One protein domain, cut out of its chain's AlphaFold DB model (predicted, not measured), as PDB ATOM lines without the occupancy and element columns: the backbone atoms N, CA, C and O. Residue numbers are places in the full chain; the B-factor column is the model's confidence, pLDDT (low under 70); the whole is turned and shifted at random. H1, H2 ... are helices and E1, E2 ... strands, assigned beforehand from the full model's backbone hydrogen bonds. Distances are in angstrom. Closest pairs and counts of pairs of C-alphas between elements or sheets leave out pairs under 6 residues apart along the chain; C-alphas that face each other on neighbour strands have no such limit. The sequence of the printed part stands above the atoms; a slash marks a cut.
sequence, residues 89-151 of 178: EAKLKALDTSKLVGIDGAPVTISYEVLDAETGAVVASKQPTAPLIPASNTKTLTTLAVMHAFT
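This is residues 89 to 151 of the 178 residues of an uncharacterized protein of Tessaracoccus aquimaris (UniProt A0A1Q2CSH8). A small antiparallel hairpin, E1 and E2, lies between the short helix H1 with its long loop and an arm, residues 133 to 151, that sticks out and holds helix H2. The 63 printed residues, under half in named elements, run H1, E1, E2, H2; the class is mixed. The whole is only just loose, close to extended, with radius of gyration of the C-alphas 15.5 A, and flat, spanning 46 by 34 by 17 A.

E1, residues 112 to 115, and E2, residues 122 to 126, form a hairpin, antiparallel at 176 degrees; N 114 and O 124 are 2.8 A apart, within hydrogen-bond range. H1, residues 89 to 93, comes closest to E2 at the C-alphas of Glu 89 and Val 123, 6.5 A. H2, residues 135 to 149, is apart from H1 and E1. Every O i to N i+4 pair is within hydrogen-bond range in H1, and 8 of 11 in H2.

E1 spans 10.0 A, E2 10.9 A, H1 6.1 A from C-alpha 89 at (33.797, 7.392, -4.247), and H2 22.5 A to C-alpha 149 at (8.831, 12.057, -31.420).

The C-alphas farthest apart, Gly 105 and Thr 151, are 46.1 A apart. H1 to E1 is a long link. The printed part has no cut; no printed residue is under 70 in pLDDT.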
ATOM      1  N   GLU A  89      33.940   6.159  -5.025       87.19
ATOM      2  CA  GLU A  89      33.797   7.392  -4.247       87.19
ATOM      3  C   GLU A  89      35.143   7.922  -3.747       87.19
ATOM      4  O   GLU A  89      35.413   9.121  -3.851       87.19
ATOM      5  N   ALA A  90      36.015   7.041  -3.244       89.75
ATOM      6  CA  ALA A  90      37.358   7.426  -2.821       89.75
ATOM      7  C   ALA A  90      38.169   8.020  -3.984       89.75
ATOM      8  O   ALA A  90      38.818   9.053  -3.817       89.75
ATOM      9  N   LYS A  91      38.091   7.415  -5.177       91.00
ATOM     10  CA  LYS A  91      38.771   7.923  -6.378       91.00
ATOM     11  C   LYS A  91      38.221   9.271  -6.837       91.00
ATOM     12  O   LYS A  91      39.011  10.150  -7.160       91.00
ATOM     13  N   LEU A  92      36.900   9.453  -6.836       88.81
ATOM     14  CA  LEU A  92      36.265  10.719  -7.219       88.81
ATOM     15  C   LEU A  92      36.625  11.853  -6.248       88.81
ATOM     16  O   LEU A  92      36.932  12.958  -6.688       88.81
ATOM     17  N   LYS A  93      36.665  11.572  -4.937       86.50
ATOM     18  CA  LYS A  93      37.109  12.535  -3.910       86.50
ATOM     19  C   LYS A  93      38.587  12.907  -4.046       86.50
ATOM     20  O   LYS A  93      38.960  14.026  -3.709       86.50
ATOM     21  N   ALA A  94      39.414  11.984  -4.531       90.94
ATOM     22  CA  ALA A  94      40.849  12.184  -4.713       90.94
ATOM     23  C   ALA A  94      41.228  12.871  -6.042       90.94
ATOM     24  O   ALA A  94      42.417  13.055  -6.301       90.94
ATOM     25  N   LEU A  95      40.260  13.236  -6.896       88.00
ATOM     26  CA  LEU A  95      40.534  13.936  -8.153       88.00
ATOM     27  C   LEU A  95      41.140  15.323  -7.886       88.00
ATOM     28  O   LEU A  95      40.447  16.256  -7.481       88.00
ATOM     29  N   ASP A  96      42.433  15.470  -8.175       89.44
ATOM     30  CA  ASP A  96      43.107  16.765  -8.170       89.44
ATOM     31  C   ASP A  96      42.785  17.538  -9.455       89.44
ATOM     32  O   ASP A  96      43.316  17.261 -10.532       89.44
ATOM     33  N   THR A  97      41.903  18.528  -9.339       87.69
ATOM     34  CA  THR A  97      41.525  19.409 -10.450       87.69
ATOM     35  C   THR A  97      42.326  20.711 -10.488       87.69
ATOM     36  O   THR A  97      42.018  21.577 -11.301       87.69
ATOM     37  N   SER A  98      43.321  20.896  -9.610       87.88
ATOM     38  CA  SER A  98      44.032  22.176  -9.443       87.88
ATOM     39  C   SER A  98      44.854  22.595 -10.663       87.88
ATOM     40  O   SER A  98      45.094  23.780 -10.871       87.88
ATOM     41  N   LYS A  99      45.266  21.626 -11.486       89.19
ATOM     42  CA  LYS A  99      46.078  21.850 -12.692       89.19
ATOM     43  C   LYS A  99      45.251  22.086 -13.953       89.19
ATOM     44  O   LYS A  99      45.825  22.287 -15.020       89.19
ATOM     45  N   LEU A 100      43.923  22.012 -13.862       90.88
ATOM     46  CA  LEU A 100      43.055  22.213 -15.012       90.88
ATOM     47  C   LEU A 100      42.891  23.714 -15.274       90.88
ATOM     48  O   LEU A 100      42.379  24.457 -14.436       90.88
ATOM     49  N   VAL A 101      43.321  24.140 -16.458       92.44
ATOM     50  CA  VAL A 101      43.238  25.524 -16.932       92.44
ATOM     51  C   VAL A 101      42.448  25.587 -18.235       92.44
ATOM     52  O   VAL A 101      42.473  24.652 -19.037       92.44
ATOM     53  N   GLY A 102      41.697  26.670 -18.409       87.81
ATOM     54  CA  GLY A 102      40.971  26.984 -19.628       87.81
ATOM     55  C   GLY A 102      41.914  27.371 -20.764       87.81
ATOM     56  O   GLY A 102      43.123  27.513 -20.585       87.81
ATOM     57  N   ILE A 103      41.342  27.566 -21.953       85.06
ATOM     58  CA  ILE A 103      42.081  27.982 -23.160       85.06
ATOM     59  C   ILE A 103      42.762  29.350 -22.958       85.06
ATOM     60  O   ILE A 103      43.802  29.625 -23.546       85.06
ATOM     61  N   ASP A 104      42.190  30.190 -22.101       91.12
ATOM     62  CA  ASP A 104      42.686  31.503 -21.690       91.12
ATOM     63  C   ASP A 104      43.686  31.450 -20.517       91.12
ATOM     64  O   ASP A 104      44.146  32.489 -20.049       91.12
ATOM     65  N   GLY A 105      44.023  30.254 -20.022       89.94
ATOM     66  CA  GLY A 105      44.872  30.064 -18.846       89.94
ATOM     67  C   GLY A 105      44.172  30.341 -17.509       89.94
ATOM     68  O   GLY A 105      44.811  30.220 -16.464       89.94
ATOM     69  N   ALA A 106      42.878  30.683 -17.509       89.19
ATOM     70  CA  ALA A 106      42.102  30.869 -16.288       89.19
ATOM     71  C   ALA A 106      41.731  29.515 -15.646       89.19
ATOM     72  O   ALA A 106      41.718  28.488 -16.330       89.19
ATOM     73  N   PRO A 107      41.406  29.459 -14.341       88.62
ATOM     74  CA  PRO A 107      40.907  28.235 -13.719       88.62
ATOM     75  C   PRO A 107      39.634  27.727 -14.406       88.62
ATOM     76  O   PRO A 107      38.704  28.497 -14.651       88.62
ATOM     77  N   VAL A 108      39.555  26.421 -14.684       91.31
ATOM     78  CA  VAL A 108      38.325  25.842 -15.246       91.31
ATOM     79  C   VAL A 108      37.203  25.793 -14.210       91.31
ATOM     80  O   VAL A 108      37.421  25.511 -13.029       91.31
ATOM     81  N   THR A 109      35.968  25.979 -14.674       89.88
ATOM     82  CA  THR A 109      34.780  25.626 -13.889       89.88
ATOM     83  C   THR A 109      34.413  24.173 -14.169       89.88
ATOM     84  O   THR A 109      34.310  23.769 -15.324       89.88
ATOM     85  N   ILE A 110      34.222  23.383 -13.111       90.31
ATOM     86  CA  ILE A 110      33.887  21.958 -13.202       90.31
ATOM     87  C   ILE A 110      32.591  21.725 -12.447       90.31
ATOM     88  O   ILE A 110      32.542  21.944 -11.234       90.31
ATOM     89  N   SER A 111      31.597  21.215 -13.164       92.00
ATOM     90  CA  SER A 111      30.345  20.718 -12.609       92.00
ATOM     91  C   SER A 111      30.152  19.260 -13.015       92.00
ATOM     92  O   SER A 111      30.439  18.893 -14.156       92.00
ATOM     93  N   TYR A 112      29.716  18.428 -12.073       91.19
ATOM     94  CA  TYR A 112      29.327  17.047 -12.338       91.19
ATOM     95  C   TYR A 112      28.341  16.535 -11.290       91.19
ATOM     96  O   TYR A 112      28.336  16.978 -10.138       91.19
ATOM     97  N   GLU A 113      27.578  15.523 -11.682       92.88
ATOM     98  CA  GLU A 113      26.783  14.676 -10.805       92.88
ATOM     99  C   GLU A 113      26.925  13.232 -11.285       92.88
ATOM    100  O   GLU A 113      26.820  12.948 -12.477       92.88
ATOM    101  N   VAL A 114      27.236  12.330 -10.361       91.06
ATOM    102  CA  VAL A 114      27.366  10.896 -10.615       91.06
ATOM    103  C   VAL A 114      26.293  10.199  -9.804       91.06
ATOM    104  O   VAL A 114      26.255  10.332  -8.581       91.06
ATOM    105  N   LEU A 115      25.443   9.450 -10.495       91.69
ATOM    106  CA  LEU A 115      24.322   8.719  -9.925       91.69
ATOM    107  C   LEU A 115      24.591   7.220 -10.042       91.69
ATOM    108  O   LEU A 115      25.143   6.747 -11.035       91.69
ATOM    109  N   ASP A 116      24.178   6.478  -9.029       87.88
ATOM    110  CA  ASP A 116      23.971   5.045  -9.143       87.88
ATOM    111  C   ASP A 116      22.730   4.805 -10.015       87.88
ATOM    112  O   ASP A 116      21.644   5.279  -9.686       87.88
ATOM    113  N   ALA A 117      22.896   4.109 -11.140       86.88
ATOM    114  CA  ALA A 117      21.823   3.903 -12.109       86.88
ATOM    115  C   ALA A 117      20.704   2.975 -11.602       86.88
ATOM    116  O   ALA A 117      19.576   3.092 -12.070       86.88
ATOM    117  N   GLU A 118      20.999   2.072 -10.661       87.38
ATOM    118  CA  GLU A 118      20.014   1.142 -10.097       87.38
ATOM    119  C   GLU A 118      19.178   1.830  -9.014       87.38
ATOM    120  O   GLU A 118      17.953   1.716  -8.992       87.38
ATOM    121  N   THR A 119      19.836   2.571  -8.119       90.88
ATOM    122  CA  THR A 119      19.175   3.163  -6.944       90.88
ATOM    123  C   THR A 119      18.789   4.632  -7.116       90.88
ATOM    124  O   THR A 119      18.010   5.158  -6.322       90.88
ATOM    125  N   GLY A 120      19.353   5.327  -8.107       92.06
ATOM    126  CA  GLY A 120      19.231   6.776  -8.278       92.06
ATOM    127  C   GLY A 120      20.006   7.598  -7.240       92.06
ATOM    128  O   GLY A 120      19.906   8.823  -7.225       92.06
ATOM    129  N   ALA A 121      20.775   6.958  -6.353       92.62
ATOM    130  CA  ALA A 121      21.501   7.652  -5.298       92.62
ATOM    131  C   ALA A 121      22.719   8.407  -5.852       92.62
ATOM    132  O   ALA A 121      23.519   7.850  -6.606       92.62
ATOM    133  N   VAL A 122      22.914   9.655  -5.417       92.75
ATOM    134  CA  VAL A 122      24.107  10.441  -5.762       92.75
ATOM    135  C   VAL A 122      25.344   9.810  -5.118       92.75
ATOM    136  O   VAL A 122      25.427   9.661  -3.901       92.75
ATOM    137  N   VAL A 123      26.313   9.440  -5.951       90.44
ATOM    138  CA  VAL A 123      27.620   8.882  -5.567       90.44
ATOM    139  C   VAL A 123      28.629  10.009  -5.333       90.44
ATOM    140  O   VAL A 123      29.423   9.970  -4.395       90.44
ATOM    141  N   ALA A 124      28.607  11.035  -6.188       90.19
ATOM    142  CA  ALA A 124      29.449  12.218  -6.061       90.19
ATOM    143  C   ALA A 124      28.847  13.388  -6.844       90.19
ATOM    144  O   ALA A 124      28.268  13.195  -7.909       90.19
ATOM    145  N   SER A 125      29.046  14.611  -6.362       91.94
ATOM    146  CA  SER A 125      28.588  15.812  -7.062       91.94
ATOM    147  C   SER A 125      29.498  16.999  -6.785       91.94
ATOM    148  O   SER A 125      29.981  17.168  -5.664       91.94
ATOM    149  N   LYS A 126      29.651  17.876  -7.773       90.00
ATOM    150  CA  LYS A 126      30.268  19.194  -7.635       90.00
ATOM    151  C   LYS A 126      29.425  20.185  -8.425       90.00
ATOM    152  O   LYS A 126      29.312  20.041  -9.633       90.00
ATOM    153  N   GLN A 127      28.843  21.175  -7.747       92.44
ATOM    154  CA  GLN A 127      28.024  22.230  -8.367       92.44
ATOM    155  C   GLN A 127      26.987  21.697  -9.390       92.44
ATOM    156  O   GLN A 127      26.954  22.189 -10.519       92.44
ATOM    157  N   PRO A 128      26.146  20.703  -9.041       93.00
ATOM    158  CA  PRO A 128      25.324  19.966 -10.013       93.00
ATOM    159  C   PRO A 128      24.288  20.834 -10.749       93.00
ATOM    160  O   PRO A 128      23.818  20.471 -11.819       93.00
ATOM    161  N   THR A 129      23.954  22.011 -10.212       94.81
ATOM    162  CA  THR A 129      23.005  22.962 -10.808       94.81
ATOM    163  C   THR A 129      23.679  24.150 -11.498       94.81
ATOM    164  O   THR A 129      22.992  25.081 -11.917       94.81
ATOM    165  N   ALA A 130      25.014  24.182 -11.576       94.56
ATOM    166  CA  ALA A 130      25.725  25.260 -12.255       94.56
ATOM    167  C   ALA A 130      25.561  25.117 -13.779       94.56
ATOM    168  O   ALA A 130      25.951  24.088 -14.335       94.56
ATOM    169  N   PRO A 131      25.015  26.128 -14.478       91.94
ATOM    170  CA  PRO A 131      24.856  26.057 -15.921       91.94
ATOM    171  C   PRO A 131      26.225  26.149 -16.607       91.94
ATOM    172  O   PRO A 131      26.958  27.117 -16.415       91.94
ATOM    173  N   LEU A 132      26.552  25.154 -17.434       92.44
ATOM    174  CA  LEU A 132      27.746  25.125 -18.285       92.44
ATOM    175  C   LEU A 132      27.352  24.903 -19.749       92.44
ATOM    176  O   LEU A 132      26.258  24.427 -20.045       92.44
ATOM    177  N   ILE A 133      28.256  25.232 -20.677       92.19
ATOM    178  CA  ILE A 133      28.055  24.981 -22.109       92.19
ATOM    179  C   ILE A 133      28.104  23.459 -22.348       92.19
ATOM    180  O   ILE A 133      29.155  22.854 -22.136       92.19
ATOM    181  N   PRO A 134      27.017  22.816 -22.816       91.81
ATOM    182  CA  PRO A 134      26.948  21.353 -22.922       91.81
ATOM    183  C   PRO A 134      27.746  20.783 -24.103       91.81
ATOM    184  O   PRO A 134      27.979  19.576 -24.165       91.81
ATOM    185  N   ALA A 135      28.137  21.623 -25.067       93.12
ATOM    186  CA  ALA A 135      28.775  21.207 -26.314       93.12
ATOM    187  C   ALA A 135      28.033  20.009 -26.947       93.12
ATOM    188  O   ALA A 135      26.811  20.043 -27.114       93.12
ATOM    189  N   SER A 136      28.745  18.931 -27.283       96.38
ATOM    190  CA  SER A 136      28.140  17.744 -27.893       96.38
ATOM    191  C   SER A 136      27.244  16.926 -26.959       96.38
ATOM    192  O   SER A 136      26.482  16.122 -27.486       96.38
ATOM    193  N   ASN A 137      27.223  17.159 -25.639       92.56
ATOM    194  CA  ASN A 137      26.242  16.511 -24.751       92.56
ATOM    195  C   ASN A 137      24.800  16.932 -25.089       92.56
ATOM    196  O   ASN A 137      23.856  16.206 -24.795       92.56
ATOM    197  N   THR A 138      24.625  18.049 -25.809       96.75
ATOM    198  CA  THR A 138      23.348  18.440 -26.432       96.75
ATOM    199  C   THR A 138      22.761  17.323 -27.303       96.75
ATOM    200  O   THR A 138      21.545  17.170 -27.368       96.75
ATOM    201  N   LYS A 139      23.610  16.491 -27.928       96.69
ATOM    202  CA  LYS A 139      23.168  15.367 -28.765       96.69
ATOM    203  C   LYS A 139      22.367  14.331 -27.979       96.69
ATOM    204  O   LYS A 139      21.476  13.711 -28.554       96.69
ATOM    205  N   THR A 140      22.628  14.162 -26.683       95.38
ATOM    206  CA  THR A 140      21.838  13.265 -25.826       95.38
ATOM    207  C   THR A 140      20.399  13.759 -25.711       95.38
ATOM    208  O   THR A 140      19.465  12.979 -25.870       95.38
ATOM    209  N   LEU A 141      20.208  15.070 -25.530       95.25
ATOM    210  CA  LEU A 141      18.877  15.674 -25.503       95.25
ATOM    211  C   LEU A 141      18.184  15.577 -26.870       95.25
ATOM    212  O   LEU A 141      17.003  15.251 -26.930       95.25
ATOM    213  N   THR A 142      18.916  15.796 -27.969       94.81
ATOM    214  CA  THR A 142      18.387  15.584 -29.327       94.81
ATOM    215  C   THR A 142      17.944  14.138 -29.539       94.81
ATOM    216  O   THR A 142      16.869  13.908 -30.079       94.81
ATOM    217  N   THR A 143      18.734  13.167 -29.077       93.38
ATOM    218  CA  THR A 143      18.411  11.736 -29.196       93.38
ATOM    219  C   THR A 143      17.130  11.405 -28.442       93.38
ATOM    220  O   THR A 143      16.233  10.796 -29.014       93.38
ATOM    221  N   LEU A 144      16.999  11.873 -27.197       94.81
ATOM    222  CA  LEU A 144      15.778  11.693 -26.413       94.81
ATOM    223  C   LEU A 144      14.561  12.322 -27.106       94.81
ATOM    224  O   LEU A 144      13.510  11.695 -27.188       94.81
ATOM    225  N   ALA A 145      14.707  13.539 -27.635       95.19
ATOM    226  CA  ALA A 145      13.632  14.220 -28.350       95.19
ATOM    227  C   ALA A 145      13.198  13.452 -29.610       95.19
ATOM    228  O   ALA A 145      12.002  13.316 -29.857       95.19
ATOM    229  N   VAL A 146      14.150  12.907 -30.374       91.31
ATOM    230  CA  VAL A 146      13.875  12.069 -31.551       91.31
ATOM    231  C   VAL A 146      13.187  10.769 -31.133       91.31
ATOM    232  O   VAL A 146      12.122  10.471 -31.653       91.31
ATOM    233  N   MET A 147      13.717  10.034 -30.152       90.75
ATOM    234  CA  MET A 147      13.103   8.787 -29.664       90.75
ATOM    235  C   MET A 147      11.716   8.991 -29.042       90.75
ATOM    236  O   MET A 147      10.938   8.050 -28.959       90.75
ATOM    237  N   HIS A 148      11.407  10.200 -28.573       93.94
ATOM    238  CA  HIS A 148      10.073  10.554 -28.099       93.94
ATOM    239  C   HIS A 148       9.127  10.929 -29.251       93.94
ATOM    240  O   HIS A 148       7.936  10.633 -29.199       93.94
ATOM    241  N   ALA A 149       9.629  11.623 -30.274       92.75
ATOM    242  CA  ALA A 149       8.831  12.057 -31.420       92.75
ATOM    243  C   ALA A 149       8.574  10.934 -32.440       92.75
ATOM    244  O   ALA A 149       7.594  10.998 -33.182       92.75
ATOM    245  N   PHE A 150       9.449   9.931 -32.477       90.19
ATOM    246  CA  PHE A 150       9.480   8.857 -33.461       90.19
ATOM    247  C   PHE A 150       9.445   7.485 -32.780       90.19
ATOM    248  O   PHE A 150       9.904   7.310 -31.657       90.19
ATOM    249  N   THR A 151       8.914   6.494 -33.484       85.50
ATOM    250  CA  THR A 151       8.772   5.106 -33.021       85.50
ATOM    251  C   THR A 151      10.049   4.280 -33.178       85.50
ATOM    252  O   THR A 151      10.152   3.196 -32.603       85.50
TER     253      THR A 151